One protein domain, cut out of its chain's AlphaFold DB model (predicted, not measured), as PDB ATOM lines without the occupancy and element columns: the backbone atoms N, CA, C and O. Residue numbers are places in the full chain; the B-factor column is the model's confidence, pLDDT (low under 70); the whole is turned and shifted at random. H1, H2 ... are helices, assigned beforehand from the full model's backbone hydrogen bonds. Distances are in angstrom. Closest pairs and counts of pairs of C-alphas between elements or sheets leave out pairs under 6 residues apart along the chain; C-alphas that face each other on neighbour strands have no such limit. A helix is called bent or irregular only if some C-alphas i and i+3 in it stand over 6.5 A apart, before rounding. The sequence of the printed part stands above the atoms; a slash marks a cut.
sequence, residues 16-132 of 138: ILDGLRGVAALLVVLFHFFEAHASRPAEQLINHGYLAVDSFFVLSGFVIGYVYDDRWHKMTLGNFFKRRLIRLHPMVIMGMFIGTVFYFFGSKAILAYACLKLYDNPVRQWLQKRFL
ATOM      1  N   ILE A  16      -4.248  -3.257  59.706       91.38
ATOM      2  CA  ILE A  16      -4.409  -2.249  58.655       91.38
ATOM      3  C   ILE A  16      -3.190  -1.323  58.545       91.38
ATOM      4  O   ILE A  16      -2.825  -0.922  57.443       91.38
ATOM      5  N   LEU A  17      -2.521  -1.015  59.662       90.12
ATOM      6  CA  LEU A  17      -1.316  -0.182  59.661       90.12
ATOM      7  C   LEU A  17      -0.113  -0.933  59.093       90.12
ATOM      8  O   LEU A  17       0.704  -0.343  58.385       90.12
ATOM      9  N   ASP A  18      -0.008  -2.230  59.371       90.31
ATOM     10  CA  ASP A  18       1.033  -3.065  58.777       90.31
ATOM     11  C   ASP A  18       0.772  -3.311  57.283       90.31
ATOM     12  O   ASP A  18       1.711  -3.248  56.486       90.31
ATOM     13  N   GLY A  19      -0.494  -3.452  56.878       92.00
ATOM     14  CA  GLY A  19      -0.907  -3.483  55.474       92.00
ATOM     15  C   GLY A  19      -0.574  -2.185  54.734       92.00
ATOM     16  O   GLY A  19       0.052  -2.220  53.676       92.00
ATOM     17  N   LEU A  20      -0.902  -1.028  55.318       93.75
ATOM     18  CA  LEU A  20      -0.611   0.282  54.729       93.75
ATOM     19  C   LEU A  20       0.900   0.533  54.602       93.75
ATOM     20  O   LEU A  20       1.358   1.063  53.589       93.75
ATOM     21  N   ARG A  21       1.699   0.082  55.579       92.25
ATOM     22  CA  ARG A  21       3.166   0.070  55.466       92.25
ATOM     23  C   ARG A  21       3.646  -0.826  54.327       92.25
ATOM     24  O   ARG A  21       4.585  -0.453  53.629       92.25
ATOM     25  N   GLY A  22       3.013  -1.980  54.122       92.38
ATOM     26  CA  GLY A  22       3.291  -2.862  52.989       92.38
ATOM     27  C   GLY A  22       3.025  -2.187  51.641       92.38
ATOM     28  O   GLY A  22       3.887  -2.219  50.764       92.38
ATOM     29  N   VAL A  23       1.885  -1.504  51.500       94.50
ATOM     30  CA  VAL A  23       1.544  -0.735  50.287       94.50
ATOM     31  C   VAL A  23       2.560   0.380  50.042       94.50
ATOM     32  O   VAL A  23       3.069   0.508  48.930       94.50
ATOM     33  N   ALA A  24       2.917   1.144  51.077       93.50
ATOM     34  CA  ALA A  24       3.929   2.191  50.963       93.50
ATOM     35  C   ALA A  24       5.292   1.622  50.526       93.50
ATOM     36  O   ALA A  24       5.912   2.152  49.609       93.50
ATOM     37  N   ALA A  25       5.729   0.499  51.107       92.62
ATOM     38  CA  ALA A  25       6.967  -0.168  50.705       92.62
ATOM     39  C   ALA A  25       6.929  -0.663  49.247       92.62
ATOM     40  O   ALA A  25       7.917  -0.521  48.529       92.62
ATOM     41  N   LEU A  26       5.793  -1.199  48.785       93.06
ATOM     42  CA  LEU A  26       5.620  -1.624  47.395       93.06
ATOM     43  C   LEU A  26       5.745  -0.443  46.425       93.06
ATOM     44  O   LEU A  26       6.437  -0.553  45.416       93.06
ATOM     45  N   LEU A  27       5.131   0.698  46.747       91.50
ATOM     46  CA  LEU A  27       5.248   1.917  45.944       91.50
ATOM     47  C   LEU A  27       6.701   2.410  45.854       91.50
ATOM     48  O   LEU A  27       7.125   2.833  44.781       91.50
ATOM     49  N   VAL A  28       7.486   2.294  46.932       90.50
ATOM     50  CA  VAL A  28       8.926   2.622  46.924       90.50
ATOM     51  C   VAL A  28       9.710   1.692  45.994       90.50
ATOM     52  O   VAL A  28      10.573   2.159  45.252       90.50
ATOM     53  N   VAL A  29       9.411   0.390  45.998       89.31
ATOM     54  CA  VAL A  29      10.054  -0.577  45.089       89.31
ATOM     55  C   VAL A  29       9.700  -0.278  43.633       89.31
ATOM     56  O   VAL A  29      10.589  -0.239  42.786       89.31
ATOM     57  N   LEU A  30       8.420  -0.023  43.343       88.38
ATOM     58  CA  LEU A  30       7.962   0.335  42.000       88.38
ATOM     59  C   LEU A  30       8.629   1.622  41.508       88.38
ATOM     60  O   LEU A  30       9.103   1.660  40.377       88.38
ATOM     61  N   PHE A  31       8.727   2.644  42.362       87.12
ATOM     62  CA  PHE A  31       9.429   3.888  42.047       87.12
ATOM     63  C   PHE A  31      10.874   3.634  41.597       87.12
ATOM     64  O   PHE A  31      11.231   4.044  40.497       87.12
ATOM     65  N   HIS A  32      11.667   2.894  42.380       86.56
ATOM     66  CA  HIS A  32      13.061   2.596  42.025       86.56
ATOM     67  C   HIS A  32      13.166   1.734  40.759       86.56
ATOM     68  O   HIS A  32      14.116   1.870  39.990       86.56
ATOM     69  N   PHE A  33      12.196   0.847  40.517       83.88
ATOM     70  CA  PHE A  33      12.170   0.031  39.305       83.88
ATOM     71  C   PHE A  33      11.939   0.874  38.043       83.88
ATOM     72  O   PHE A  33      12.621   0.668  37.036       83.88
ATOM     73  N   PHE A  34      11.010   1.834  38.095       82.94
ATOM     74  CA  PHE A  34      10.760   2.766  36.990       82.94
ATOM     75  C   PHE A  34      11.884   3.791  36.829       82.94
ATOM     76  O   PHE A  34      12.245   4.107  35.699       82.94
ATOM     77  N   GLU A  35      12.472   4.268  37.927       81.69
ATOM     78  CA  GLU A  35      13.638   5.156  37.911       81.69
ATOM     79  C   GLU A  35      14.846   4.480  37.247       81.69
ATOM     80  O   GLU A  35      15.478   5.071  36.379       81.69
ATOM     81  N   ALA A  36      15.109   3.204  37.551       78.12
ATOM     82  CA  ALA A  36      16.196   2.444  36.931       78.12
ATOM     83  C   ALA A  36      16.049   2.268  35.404       78.12
ATOM     84  O   ALA A  36      17.043   2.018  34.723       78.12
ATOM     85  N   HIS A  37      14.829   2.383  34.862       76.75
ATOM     86  CA  HIS A  37      14.556   2.305  33.420       76.75
ATOM     87  C   HIS A  37      14.388   3.683  32.758       76.75
ATOM     88  O   HIS A  37      14.383   3.768  31.529       76.75
ATOM     89  N   ALA A  38      14.269   4.761  33.537       76.75
ATOM     90  CA  ALA A  38      14.136   6.116  33.021       76.75
ATOM     91  C   ALA A  38      15.525   6.729  32.786       76.75
ATOM     92  O   ALA A  38      16.327   6.880  33.700       76.75
ATOM     93  N   SER A  39      15.820   7.126  31.545       71.12
ATOM     94  CA  SER A  39      17.102   7.781  31.214       71.12
ATOM     95  C   SER A  39      17.116   9.275  31.559       71.12
ATOM     96  O   SER A  39      18.176   9.899  31.617       71.12
ATOM     97  N   ARG A  40      15.934   9.875  31.748       72.56
ATOM     98  CA  ARG A  40      15.742  11.283  32.111       72.56
ATOM     99  C   ARG A  40      14.615  11.403  33.138       72.56
ATOM    100  O   ARG A  40      13.616  10.701  32.987       72.56
ATOM    101  N   PRO A  41      14.683  12.362  34.081       67.69
ATOM    102  CA  PRO A  41      13.607  12.594  35.053       67.69
ATOM    103  C   PRO A  41      12.237  12.862  34.407       67.69
ATOM    104  O   PRO A  41      11.199  12.503  34.950       67.69
ATOM    105  N   ALA A  42      12.213  13.455  33.209       67.38
ATOM    106  CA  ALA A  42      10.979  13.729  32.470       67.38
ATOM    107  C   ALA A  42      10.263  12.463  31.949       67.38
ATOM    108  O   ALA A  42       9.068  12.513  31.682       67.38
ATOM    109  N   GLU A  43      10.973  11.340  31.808       68.75
ATOM    110  CA  GLU A  43      10.416  10.054  31.354       68.75
ATOM    111  C   GLU A  43       9.992   9.159  32.533       68.75
ATOM    112  O   GLU A  43       9.419   8.085  32.350       68.75
ATOM    113  N   GLN A  44      10.254   9.606  33.762       72.12
ATOM    114  CA  GLN A  44       9.932   8.875  34.973       72.12
ATOM    115  C   GLN A  44       8.437   9.006  35.291       72.12
ATOM    116  O   GLN A  44       7.948  10.056  35.709       72.12
ATOM    117  N   LEU A  45       7.704   7.904  35.112       68.69
ATOM    118  CA  LEU A  45       6.251   7.846  35.318       68.69
ATOM    119  C   LEU A  45       5.837   8.203  36.758       68.69
ATOM    120  O   LEU A  45       4.773   8.775  36.981       68.69
ATOM    121  N   ILE A  46       6.690   7.889  37.738       72.81
ATOM    122  CA  ILE A  46       6.475   8.184  39.157       72.81
ATOM    123  C   ILE A  46       7.619   9.084  39.633       72.81
ATOM    124  O   ILE A  46       8.644   8.586  40.076       72.81
ATOM    125  N   ASN A  47       7.459  10.405  39.547       72.50
ATOM    126  CA  ASN A  47       8.469  11.366  40.026       72.50
ATOM    127  C   ASN A  47       8.350  11.696  41.530       72.50
ATOM    128  O   ASN A  47       9.291  12.184  42.143       72.50
ATOM    129  N   HIS A  48       7.209  11.394  42.155       79.81
ATOM    130  CA  HIS A  48       6.913  11.763  43.547       79.81
ATOM    131  C   HIS A  48       7.093  10.595  44.532       79.81
ATOM    132  O   HIS A  48       6.363  10.479  45.516       79.81
ATOM    133  N   GLY A  49       8.058   9.702  44.276       78.69
ATOM    134  CA  GLY A  49       8.303   8.517  45.111       78.69
ATOM    135  C   GLY A  49       8.613   8.825  46.577       78.69
ATOM    136  O   GLY A  49       8.336   8.000  47.447       78.69
ATOM    137  N   TYR A  50       9.108  10.031  46.870       83.75
ATOM    138  CA  TYR A  50       9.387  10.490  48.231       83.75
ATOM    139  C   TYR A  50       8.144  10.458  49.141       83.75
ATOM    140  O   TYR A  50       8.258  10.091  50.306       83.75
ATOM    141  N   LEU A  51       6.938  10.695  48.606       89.81
ATOM    142  CA  LEU A  51       5.689  10.640  49.382       89.81
ATOM    143  C   LEU A  51       5.407   9.239  49.949       89.81
ATOM    144  O   LEU A  51       4.862   9.099  51.049       89.81
ATOM    145  N   ALA A  52       5.785   8.188  49.214       90.56
ATOM    146  CA  ALA A  52       5.645   6.809  49.678       90.56
ATOM    147  C   ALA A  52       6.639   6.498  50.808       90.56
ATOM    148  O   ALA A  52       6.288   5.825  51.779       90.56
ATOM    149  N   VAL A  53       7.858   7.035  50.710       90.44
ATOM    150  CA  VAL A  53       8.897   6.913  51.741       90.44
ATOM    151  C   VAL A  53       8.462   7.615  53.031       90.44
ATOM    152  O   VAL A  53       8.499   7.003  54.101       90.44
ATOM    153  N   ASP A  54       7.967   8.850  52.924       93.50
ATOM    154  CA  ASP A  54       7.473   9.630  54.063       93.50
ATOM    155  C   ASP A  54       6.318   8.907  54.764       93.50
ATOM    156  O   ASP A  54       6.333   8.714  55.983       93.50
ATOM    157  N   SER A  55       5.358   8.399  53.983       92.75
ATOM    158  CA  SER A  55       4.231   7.614  54.496       92.75
ATOM    159  C   SER A  55       4.700   6.359  55.239       92.75
ATOM    160  O   SER A  55       4.244   6.076  56.350       92.75
ATOM    161  N   PHE A  56       5.656   5.614  54.670       93.50
ATOM    162  CA  PHE A  56       6.218   4.423  55.304       93.50
ATOM    163  C   PHE A  56       6.882   4.741  56.650       93.50
ATOM    164  O   PHE A  56       6.687   4.007  57.631       93.50
ATOM    165  N   PHE A  57       7.660   5.825  56.720       91.50
ATOM    166  CA  PHE A  57       8.366   6.213  57.939       91.50
ATOM    167  C   PHE A  57       7.426   6.713  59.032       91.50
ATOM    168  O   PHE A  57       7.574   6.280  60.177       91.50
ATOM    169  N   VAL A  58       6.438   7.548  58.696       94.00
ATOM    170  CA  VAL A  58       5.451   8.055  59.663       94.00
ATOM    171  C   VAL A  58       4.657   6.903  60.285       94.00
ATOM    172  O   VAL A  58       4.586   6.791  61.511       94.00
ATOM    173  N   LEU A  59       4.146   5.977  59.465       93.06
ATOM    174  CA  LEU A  59       3.415   4.802  59.950       93.06
ATOM    175  C   LEU A  59       4.301   3.877  60.790       93.06
ATOM    176  O   LEU A  59       3.876   3.370  61.828       93.06
ATOM    177  N   SER A  60       5.551   3.663  60.372       90.69
ATOM    178  CA  SER A  60       6.501   2.852  61.137       90.69
ATOM    179  C   SER A  60       6.799   3.483  62.498       90.69
ATOM    180  O   SER A  60       6.811   2.775  63.505       90.69
ATOM    181  N   GLY A  61       7.005   4.802  62.545       90.44
ATOM    182  CA  GLY A  61       7.225   5.558  63.776       90.44
ATOM    183  C   GLY A  61       6.053   5.432  64.745       90.44
ATOM    184  O   GLY A  61       6.264   5.086  65.907       90.44
ATOM    185  N   PHE A  62       4.825   5.599  64.247       92.19
ATOM    186  CA  PHE A  62       3.611   5.410  65.039       92.19
ATOM    187  C   PHE A  62       3.512   3.992  65.622       92.19
ATOM    188  O   PHE A  62       3.335   3.837  66.829       92.19
ATOM    189  N   VAL A  63       3.691   2.946  64.801       90.25
ATOM    190  CA  VAL A  63       3.618   1.543  65.261       90.25
ATOM    191  C   VAL A  63       4.680   1.252  66.322       90.25
ATOM    192  O   VAL A  63       4.407   0.574  67.313       90.25
ATOM    193  N   ILE A  64       5.896   1.772  66.144       88.25
ATOM    194  CA  ILE A  64       6.970   1.617  67.128       88.25
ATOM    195  C   ILE A  64       6.600   2.319  68.437       88.25
ATOM    196  O   ILE A  64       6.731   1.702  69.490       88.25
ATOM    197  N   GLY A  65       6.112   3.558  68.385       88.69
ATOM    198  CA  GLY A  65       5.643   4.275  69.572       88.69
ATOM    199  C   GLY A  65       4.564   3.482  70.306       88.69
ATOM    200  O   GLY A  65       4.738   3.135  71.468       88.69
ATOM    201  N   TYR A  66       3.520   3.066  69.590       88.75
ATOM    202  CA  TYR A  66       2.406   2.303  70.148       88.75
ATOM    203  C   TYR A  66       2.843   0.986  70.814       88.75
ATOM    204  O   TYR A  66       2.394   0.663  71.911       88.75
ATOM    205  N   VAL A  67       3.751   0.221  70.197       85.56
ATOM    206  CA  VAL A  67       4.216  -1.070  70.743       85.56
ATOM    207  C   VAL A  67       5.140  -0.905  71.955       85.56
ATOM    208  O   VAL A  67       5.231  -1.807  72.797       85.56
ATOM    209  N   TYR A  68       5.872   0.203  72.041       83.75
ATOM    210  CA  TYR A  68       6.862   0.429  73.095       83.75
ATOM    211  C   TYR A  68       6.403   1.378  74.201       83.75
ATOM    212  O   TYR A  68       7.092   1.445  75.215       83.75
ATOM    213  N   ASP A  69       5.242   2.007  74.050       84.69
ATOM    214  CA  ASP A  69       4.623   2.936  75.001       84.69
ATOM    215  C   ASP A  69       4.677   2.424  76.456       84.69
ATOM    216  O   ASP A  69       5.358   2.991  77.309       84.69
ATOM    217  N   ASP A  70       4.135   1.228  76.710       82.00
ATOM    218  CA  ASP A  70       4.053   0.632  78.057       82.00
ATOM    219  C   ASP A  70       5.417   0.238  78.661       82.00
ATOM    220  O   ASP A  70       5.550  -0.049  79.855       82.00
ATOM    221  N   ARG A  71       6.457   0.164  77.823       81.25
ATOM    222  CA  ARG A  71       7.804  -0.304  78.184       81.25
ATOM    223  C   ARG A  71       8.839   0.811  78.161       81.25
ATOM    224  O   ARG A  71       9.972   0.560  78.566       81.25
ATOM    225  N   TRP A  72       8.467   2.014  77.729       76.62
ATOM    226  CA  TRP A  72       9.386   3.130  77.537       76.62
ATOM    227  C   TRP A  72      10.116   3.496  78.833       76.62
ATOM    228  O   TRP A  72      11.341   3.559  78.863       76.62
ATOM    229  N   HIS A  73       9.386   3.583  79.946       77.19
ATOM    230  CA  HIS A  73       9.958   3.873  81.268       77.19
ATOM    231  C   HIS A  73      10.757   2.717  81.886       77.19
ATOM    232  O   HIS A  73      11.479   2.913  82.859       77.19
ATOM    233  N   LYS A  74      10.626   1.501  81.346       81.38
ATOM    234  CA  LYS A  74      11.257   0.282  81.876       81.38
ATOM    235  C   LYS A  74      12.430  -0.193  81.018       81.38
ATOM    236  O   LYS A  74      13.052  -1.206  81.337       81.38
ATOM    237  N   MET A  75      12.721   0.488  79.910       79.94
ATOM    238  CA  MET A  75      13.702   0.050  78.927       79.94
ATOM    239  C   MET A  75      14.686   1.170  78.598       79.94
ATOM    240  O   MET A  75      14.305   2.280  78.254       79.94
ATOM    241  N   THR A  76      15.977   0.853  78.649       85.88
ATOM    242  CA  THR A  76      17.040   1.778  78.243       85.88
ATOM    243  C   THR A  76      17.092   1.930  76.720       85.88
ATOM    244  O   THR A  76      16.814   0.975  75.984       85.88
ATOM    245  N   LEU A  77      17.533   3.098  76.225       82.69
ATOM    246  CA  LEU A  77      17.742   3.322  74.784       82.69
ATOM    247  C   LEU A  77      18.656   2.250  74.165       82.69
ATOM    248  O   LEU A  77      18.379   1.760  73.073       82.69
ATOM    249  N   GLY A  78      19.706   1.823  74.874       85.75
ATOM    250  CA  GLY A  78      20.616   0.776  74.395       85.75
ATOM    251  C   GLY A  78      19.910  -0.558  74.127       85.75
ATOM    252  O   GLY A  78      20.144  -1.193  73.099       85.75
ATOM    253  N   ASN A  79      18.975  -0.956  74.994       83.25
ATOM    254  CA  ASN A  79      18.187  -2.174  74.801       83.25
ATOM    255  C   ASN A  79      17.190  -2.049  73.639       83.25
ATOM    256  O   ASN A  79      16.968  -3.029  72.923       83.25
ATOM    257  N   PHE A  80      16.633  -0.856  73.406       84.94
ATOM    258  CA  PHE A  80      15.808  -0.575  72.228       84.94
ATOM    259  C   PHE A  80      16.611  -0.714  70.928       84.94
ATOM    260  O   PHE A  80      16.217  -1.467  70.033       84.94
ATOM    261  N   PHE A  81      17.768  -0.048  70.845       87.62
ATOM    262  CA  PHE A  81      18.640  -0.117  69.673       87.62
ATOM    263  C   PHE A  81      19.139  -1.538  69.424       87.62
ATOM    264  O   PHE A  81      19.064  -2.004  68.291       87.62
ATOM    265  N   LYS A  82      19.544  -2.273  70.468       88.44
ATOM    266  CA  LYS A  82      19.968  -3.675  70.348       88.44
ATOM    267  C   LYS A  82      18.873  -4.549  69.728       88.44
ATOM    268  O   LYS A  82      19.146  -5.285  68.784       88.44
ATOM    269  N   ARG A  83      17.622  -4.441  70.201       85.44
ATOM    270  CA  ARG A  83      16.481  -5.189  69.632       85.44
ATOM    271  C   ARG A  83      16.217  -4.810  68.177       85.44
ATOM    272  O   ARG A  83      15.946  -5.685  67.357       85.44
ATOM    273  N   ARG A  84      16.317  -3.522  67.843       86.69
ATOM    274  CA  ARG A  84      16.127  -3.043  66.469       86.69
ATOM    275  C   ARG A  84      17.227  -3.542  65.534       86.69
ATOM    276  O   ARG A  84      16.922  -3.953  64.419       86.69
ATOM    277  N   LEU A  85      18.473  -3.560  66.002       89.56
ATOM    278  CA  LEU A  85      19.634  -3.994  65.230       89.56
ATOM    279  C   LEU A  85      19.583  -5.501  64.957       89.56
ATOM    280  O   LEU A  85      19.720  -5.906  63.810       89.56
ATOM    281  N   ILE A  86      19.249  -6.315  65.966       90.44
ATOM    282  CA  ILE A  86      19.058  -7.769  65.804       90.44
ATOM    283  C   ILE A  86      17.939  -8.084  64.800       90.44
ATOM    284  O   ILE A  86      18.036  -9.065  64.071       90.44
ATOM    285  N   ARG A  87      16.890  -7.253  64.723       85.69
ATOM    286  CA  ARG A  87      15.795  -7.445  63.758       85.69
ATOM    287  C   ARG A  87      16.150  -6.982  62.341       85.69
ATOM    288  O   ARG A  87      15.710  -7.600  61.380       85.69
ATOM    289  N   LEU A  88      16.898  -5.885  62.202       85.88
ATOM    290  CA  LEU A  88      17.210  -5.274  60.903       85.88
ATOM    291  C   LEU A  88      18.392  -5.959  60.200       85.88
ATOM    292  O   LEU A  88      18.350  -6.168  58.991       85.88
ATOM    293  N   HIS A  89      19.429  -6.333  60.951       88.25
ATOM    294  CA  HIS A  89      20.682  -6.861  60.409       88.25
ATOM    295  C   HIS A  89      20.520  -8.139  59.560       88.25
ATOM    296  O   HIS A  89      21.137  -8.203  58.499       88.25
ATOM    297  N   PRO A  90      19.672  -9.125  59.929       89.19
ATOM    298  CA  PRO A  90      19.451 -10.313  59.101       89.19
ATOM    299  C   PRO A  90      18.935  -9.964  57.701       89.19
ATOM    300  O   PRO A  90      19.425 -10.497  56.709       89.19
ATOM    301  N   MET A  91      17.998  -9.013  57.615       86.94
ATOM    302  CA  MET A  91      17.448  -8.559  56.335       86.94
ATOM    303  C   MET A  91      18.485  -7.793  55.510       86.94
ATOM    304  O   MET A  91      18.540  -7.964  54.294       86.94
ATOM    305  N   VAL A  92      19.336  -6.990  56.158       89.06
ATOM    306  CA  VAL A  92      20.413  -6.249  55.483       89.06
ATOM    307  C   VAL A  92      21.467  -7.197  54.918       89.06
ATOM    308  O   VAL A  92      21.810  -7.069  53.747       89.06
ATOM    309  N   ILE A  93      21.941  -8.176  55.701       93.62
ATOM    310  CA  ILE A  93      22.894  -9.186  55.211       93.62
ATOM    311  C   ILE A  93      22.294  -9.926  54.016       93.62
ATOM    312  O   ILE A  93      22.961 -10.076  52.996       93.62
ATOM    313  N   MET A  94      21.043 -10.378  54.130       91.81
ATOM    314  CA  MET A  94      20.381 -11.113  53.055       91.81
ATOM    315  C   MET A  94      20.274 -10.265  51.782       91.81
ATOM    316  O   MET A  94      20.636 -10.734  50.707       91.81
ATOM    317  N   GLY A  95      19.850  -9.003  51.899       87.94
ATOM    318  CA  GLY A  95      19.792  -8.073  50.771       87.94
ATOM    319  C   GLY A  95      21.164  -7.809  50.148       87.94
ATOM    320  O   GLY A  95      21.300  -7.838  48.928       87.94
ATOM    321  N   MET A  96      22.198  -7.626  50.971       90.06
ATOM    322  CA  MET A  96      23.574  -7.413  50.515       90.06
ATOM    323  C   MET A  96      24.137  -8.650  49.809       90.06
ATOM    324  O   MET A  96      24.776  -8.524  48.766       90.06
ATOM    325  N   PHE A  97      23.863  -9.845  50.331       92.88
ATOM    326  CA  PHE A  97      24.261 -11.104  49.713       92.88
ATOM    327  C   PHE A  97      23.566 -11.307  48.366       92.88
ATOM    328  O   PHE A  97      24.243 -11.529  47.365       92.88
ATOM    329  N   ILE A  98      22.238 -11.154  48.315       89.31
ATOM    330  CA  ILE A  98      21.460 -11.242  47.072       89.31
ATOM    331  C   ILE A  98      21.981 -10.216  46.061       89.31
ATOM    332  O   ILE A  98      22.331 -10.590  44.947       89.31
ATOM    333  N   GLY A  99      22.117  -8.947  46.452       85.69
ATOM    334  CA  GLY A  99      22.638  -7.891  45.580       85.69
ATOM    335  C   GLY A  99      24.039  -8.200  45.048       85.69
ATOM    336  O   GLY A  99      24.298  -8.026  43.861       85.69
ATOM    337  N   THR A 100      24.919  -8.746  45.891       86.62
ATOM    338  CA  THR A 100      26.264  -9.178  45.486       86.62
ATOM    339  C   THR A 100      26.201 -10.325  44.476       86.62
ATOM    340  O   THR A 100      26.858 -10.268  43.438       86.62
ATOM    341  N   VAL A 101      25.378 -11.348  44.724       88.62
ATOM    342  CA  VAL A 101      25.172 -12.462  43.786       88.62
ATOM    343  C   VAL A 101      24.649 -11.942  42.443       88.62
ATOM    344  O   VAL A 101      25.225 -12.252  41.402       88.62
ATOM    345  N   PHE A 102      23.618 -11.096  42.445       84.56
ATOM    346  CA  PHE A 102      23.084 -10.493  41.221       84.56
ATOM    347  C   PHE A 102      24.128  -9.650  40.484       84.56
ATOM    348  O   PHE A 102      24.223  -9.734  39.260       84.56
ATOM    349  N   TYR A 103      24.950  -8.887  41.204       82.62
ATOM    350  CA  TYR A 103      26.012  -8.085  40.606       82.62
ATOM    351  C   TYR A 103      27.054  -8.955  39.893       82.62
ATOM    352  O   TYR A 103      27.353  -8.714  38.724       82.62
ATOM    353  N   PHE A 104      27.579  -9.994  40.548       82.56
ATOM    354  CA  PHE A 104      28.630 -10.841  39.973       82.56
ATOM    355  C   PHE A 104      28.119 -11.807  38.900       82.56
ATOM    356  O   PHE A 104      28.782 -11.977  37.877       82.56
ATOM    357  N   PHE A 105      26.963 -12.439  39.107       79.12
ATOM    358  CA  PHE A 105      26.424 -13.425  38.170       79.12
ATOM    359  C   PHE A 105      25.594 -12.782  37.060       79.12
ATOM    360  O   PHE A 105      25.704 -13.206  35.916       79.12
ATOM    361  N   GLY A 106      24.817 -11.735  37.348       68.88
ATOM    362  CA  GLY A 106      23.987 -11.056  36.352       68.88
ATOM    363  C   GLY A 106      24.822 -10.348  35.286       68.88
ATOM    364  O   GLY A 106      24.638 -10.592  34.096       68.88
ATOM    365  N   SER A 107      25.807  -9.542  35.696       65.12
ATOM    366  CA  SER A 107      26.677  -8.821  34.754       65.12
ATOM    367  C   SER A 107      27.551  -9.767  33.924       65.12
ATOM    368  O   SER A 107      27.647  -9.611  32.706       65.12
ATOM    369  N   LYS A 108      28.143 -10.795  34.548       66.25
ATOM    370  CA  LYS A 108      29.006 -11.750  33.842       66.25
ATOM    371  C   LYS A 108      28.231 -12.738  32.984       66.25
ATOM    372  O   LYS A 108      28.735 -13.081  31.924       66.25
ATOM    373  N   ALA A 109      27.031 -13.169  33.372       68.62
ATOM    374  CA  ALA A 109      26.201 -14.025  32.524       68.62
ATOM    375  C   ALA A 109      25.692 -13.271  31.291       68.62
ATOM    376  O   ALA A 109      25.729 -13.821  30.194       68.62
ATOM    377  N   ILE A 110      25.285 -12.004  31.441       70.88
ATOM    378  CA  ILE A 110      24.880 -11.156  30.310       70.88
ATOM    379  C   ILE A 110      26.075 -10.887  29.393       70.88
ATOM    380  O   ILE A 110      25.952 -11.044  28.181       70.88
ATOM    381  N   LEU A 111      27.242 -10.549  29.954       68.62
ATOM    382  CA  LEU A 111      28.462 -10.326  29.178       68.62
ATOM    383  C   LEU A 111      28.936 -11.609  28.480       68.62
ATOM    384  O   LEU A 111      29.253 -11.573  27.297       68.62
ATOM    385  N   ALA A 112      28.927 -12.749  29.173       72.56
ATOM    386  CA  ALA A 112      29.276 -14.042  28.594       72.56
ATOM    387  C   ALA A 112      28.297 -14.432  27.481       72.56
ATOM    388  O   ALA A 112      28.737 -14.801  26.398       72.56
ATOM    389  N   TYR A 113      26.985 -14.288  27.697       76.69
ATOM    390  CA  TYR A 113      25.969 -14.534  26.672       76.69
ATOM    391  C   TYR A 113      26.141 -13.604  25.461       76.69
ATOM    392  O   TYR A 113      26.058 -14.059  24.319       76.69
ATOM    393  N   ALA A 114      26.433 -12.321  25.688       77.81
ATOM    394  CA  ALA A 114      26.690 -11.348  24.632       77.81
ATOM    395  C   ALA A 114      27.962 -11.682  23.839       77.81
ATOM    396  O   ALA A 114      27.904 -11.716  22.614       77.81
ATOM    397  N   CYS A 115      29.078 -12.009  24.501       75.75
ATOM    398  CA  CYS A 115      30.305 -12.476  23.848       75.75
ATOM    399  C   CYS A 115      30.052 -13.742  23.018       75.75
ATOM    400  O   CYS A 115      30.433 -13.808  21.852       75.75
ATOM    401  N   LEU A 116      29.345 -14.727  23.572       78.44
ATOM    402  CA  LEU A 116      29.081 -15.993  22.886       78.44
ATOM    403  C   LEU A 116      28.178 -15.793  21.652       78.44
ATOM    404  O   LEU A 116      28.362 -16.422  20.609       78.44
ATOM    405  N   LYS A 117      27.213 -14.869  21.736       79.88
ATOM    406  CA  LYS A 117      26.259 -14.607  20.651       79.88
ATOM    407  C   LYS A 117      26.789 -13.643  19.584       79.88
ATOM    408  O   LYS A 117      26.503 -13.857  18.410       79.88
ATOM    409  N   LEU A 118      27.544 -12.615  19.972       77.12
ATOM    410  CA  LEU A 118      28.057 -11.575  19.069       77.12
ATOM    411  C   LEU A 118      29.436 -11.898  18.487       77.12
ATOM    412  O   LEU A 118      29.743 -11.417  17.401       77.12
ATOM    413  N   TYR A 119      30.256 -12.701  19.171       76.06
ATOM    414  CA  TYR A 119      31.600 -13.054  18.712       76.06
ATOM    415  C   TYR A 119      31.685 -14.518  18.265       76.06
ATOM    416  O   TYR A 119      31.945 -14.785  17.093       76.06
ATOM    417  N   ASP A 120      31.388 -15.478  19.146       79.38
ATOM    418  CA  ASP A 120      31.618 -16.900  18.836       79.38
ATOM    419  C   ASP A 120      30.725 -17.431  17.710       79.38
ATOM    420  O   ASP A 120      31.199 -18.138  16.818       79.38
ATOM    421  N   ASN A 121      29.428 -17.117  17.726       79.50
ATOM    422  CA  ASN A 121      28.490 -17.649  16.735       79.50
ATOM    423  C   ASN A 121      28.791 -17.186  15.285       79.50
ATOM    424  O   ASN A 121      28.880 -18.042  14.400       79.50
ATOM    425  N   PRO A 122      29.026 -15.887  14.998       83.25
ATOM    426  CA  PRO A 122      29.392 -15.454  13.647       83.25
ATOM    427  C   PRO A 122      30.791 -15.920  13.218       83.25
ATOM    428  O   PRO A 122      30.965 -16.308  12.062       83.25
ATOM    429  N   VAL A 123      31.772 -15.954  14.128       85.06
ATOM    430  CA  VAL A 123      33.123 -16.461  13.819       85.06
ATOM    431  C   VAL A 123      33.077 -17.950  13.479       85.06
ATOM    432  O   VAL A 123      33.659 -18.372  12.479       85.06
ATOM    433  N   ARG A 124      32.317 -18.749  14.240       83.56
ATOM    434  CA  ARG A 124      32.088 -20.171  13.950       83.56
ATOM    435  C   ARG A 124      31.476 -20.363  12.566       83.56
ATOM    436  O   ARG A 124      31.972 -21.180  11.797       83.56
ATOM    437  N   GLN A 125      30.444 -19.594  12.223       84.31
ATOM    438  CA  GLN A 125      29.801 -19.680  10.910       84.31
ATOM    439  C   GLN A 125      30.738 -19.258   9.769       84.31
ATOM    440  O   GLN A 125      30.746 -19.890   8.711       84.31
ATOM    441  N   TRP A 126      31.559 -18.225   9.972       85.56
ATOM    442  CA  TRP A 126      32.570 -17.803   9.002       85.56
ATOM    443  C   TRP A 126      33.634 -18.885   8.781       85.56
ATOM    444  O   TRP A 126      33.944 -19.217   7.635       85.56
ATOM    445  N   LEU A 127      34.142 -19.489   9.861       83.25
ATOM    446  CA  LEU A 127      35.108 -20.588   9.796       83.25
ATOM    447  C   LEU A 127      34.522 -21.810   9.077       83.25
ATOM    448  O   LEU A 127      35.168 -22.368   8.189       83.25
ATOM    449  N   GLN A 128      33.279 -22.191   9.391       82.31
ATOM    450  CA  GLN A 128      32.595 -23.306   8.729       82.31
ATOM    451  C   GLN A 128      32.413 -23.057   7.224       82.31
ATOM    452  O   GLN A 128      32.716 -23.945   6.428       82.31
ATOM    453  N   LYS A 129      32.003 -21.844   6.820       81.38
ATOM    454  CA  LYS A 129      31.892 -21.460   5.400       81.38
ATOM    455  C   LYS A 129      33.238 -21.455   4.672       81.38
ATOM    456  O   LYS A 129      33.307 -21.759   3.484       81.38
ATOM    457  N   ARG A 130      34.313 -21.064   5.357       80.25
ATOM    458  CA  ARG A 130      35.627 -20.886   4.729       80.25
ATOM    459  C   ARG A 130      36.406 -22.188   4.569       80.25
ATOM    460  O   ARG A 130      37.127 -22.324   3.581       80.25
ATOM    461  N   PHE A 131      36.262 -23.121   5.510       82.94
ATOM    462  CA  PHE A 131      37.084 -24.332   5.562       82.94
ATOM    463  C   PHE A 131      36.310 -25.625   5.291       82.94
ATOM    464  O   PHE A 131      36.802 -26.456   4.537       82.94
ATOM    465  N   LEU A 132      35.095 -25.803   5.823       69.62
ATOM    466  CA  LEU A 132      34.368 -27.075   5.668       69.62
ATOM    467  C   LEU A 132      33.657 -27.198   4.317       69.62
ATOM    468  O   LEU A 132      33.493 -28.295   3.796       69.62
TER     469      LEU A 132
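This is residues 16 to 132 of the 138 residues of the protein "Acyltransferase" of Odoribacter sp. OF09-27XD (UniProt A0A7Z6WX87). Helices H1 and H2 form a hairpin, then the chain folds back into one long bent helix, H3, whose residues 81 to 132 stand free and make most of the length. The 117 printed residues are all helix in class, with no named strand, and extended: radius of gyration of the C-alphas 24.2 A, spans 85 by 35 by 22 A.

Start at H1, residues 16 to 37, and H2, residues 50 to 74: this helical hairpin touches, closest at the C-alphas of Ala 24 and Ala 52, 5.1 A, running opposite ways at a steep tilt of 36 degrees, only just past shallow. H2 is irregular, C-alphas 67 and 70 being 7.5 A apart, with a kink of 59 degrees near residue 68. H3, residues 77 to 132, was assigned as one helix by its hydrogen bonds but is bent, C-alphas 87 and 90 being 6.6 A apart. Its arms, H3a, residues 77 to 87, and H3b, residues 90 to 132, stand at a shallow tilt of 31 degrees, both apart from H1 and H2. Every O i to N i+4 pair is within hydrogen-bond range in H3a, against 17 of 18 in H1, 17 of 21 in H2 and 36 of 39 in H3b.

Find C-alpha 16 at (-4.409, -2.249, 58.655); H1 runs 31.9 A from there, and H2 35.2 A. H3b, irregular with C-alphas 118 and 121 6.52 A apart, runs 58.0 A to C-alpha 132 at (34.368, -27.075, 5.668).

The printed part has no cut; the link from H1 to H2 is long, and 10 residues are under pLDDT 70, among them 106 to 109.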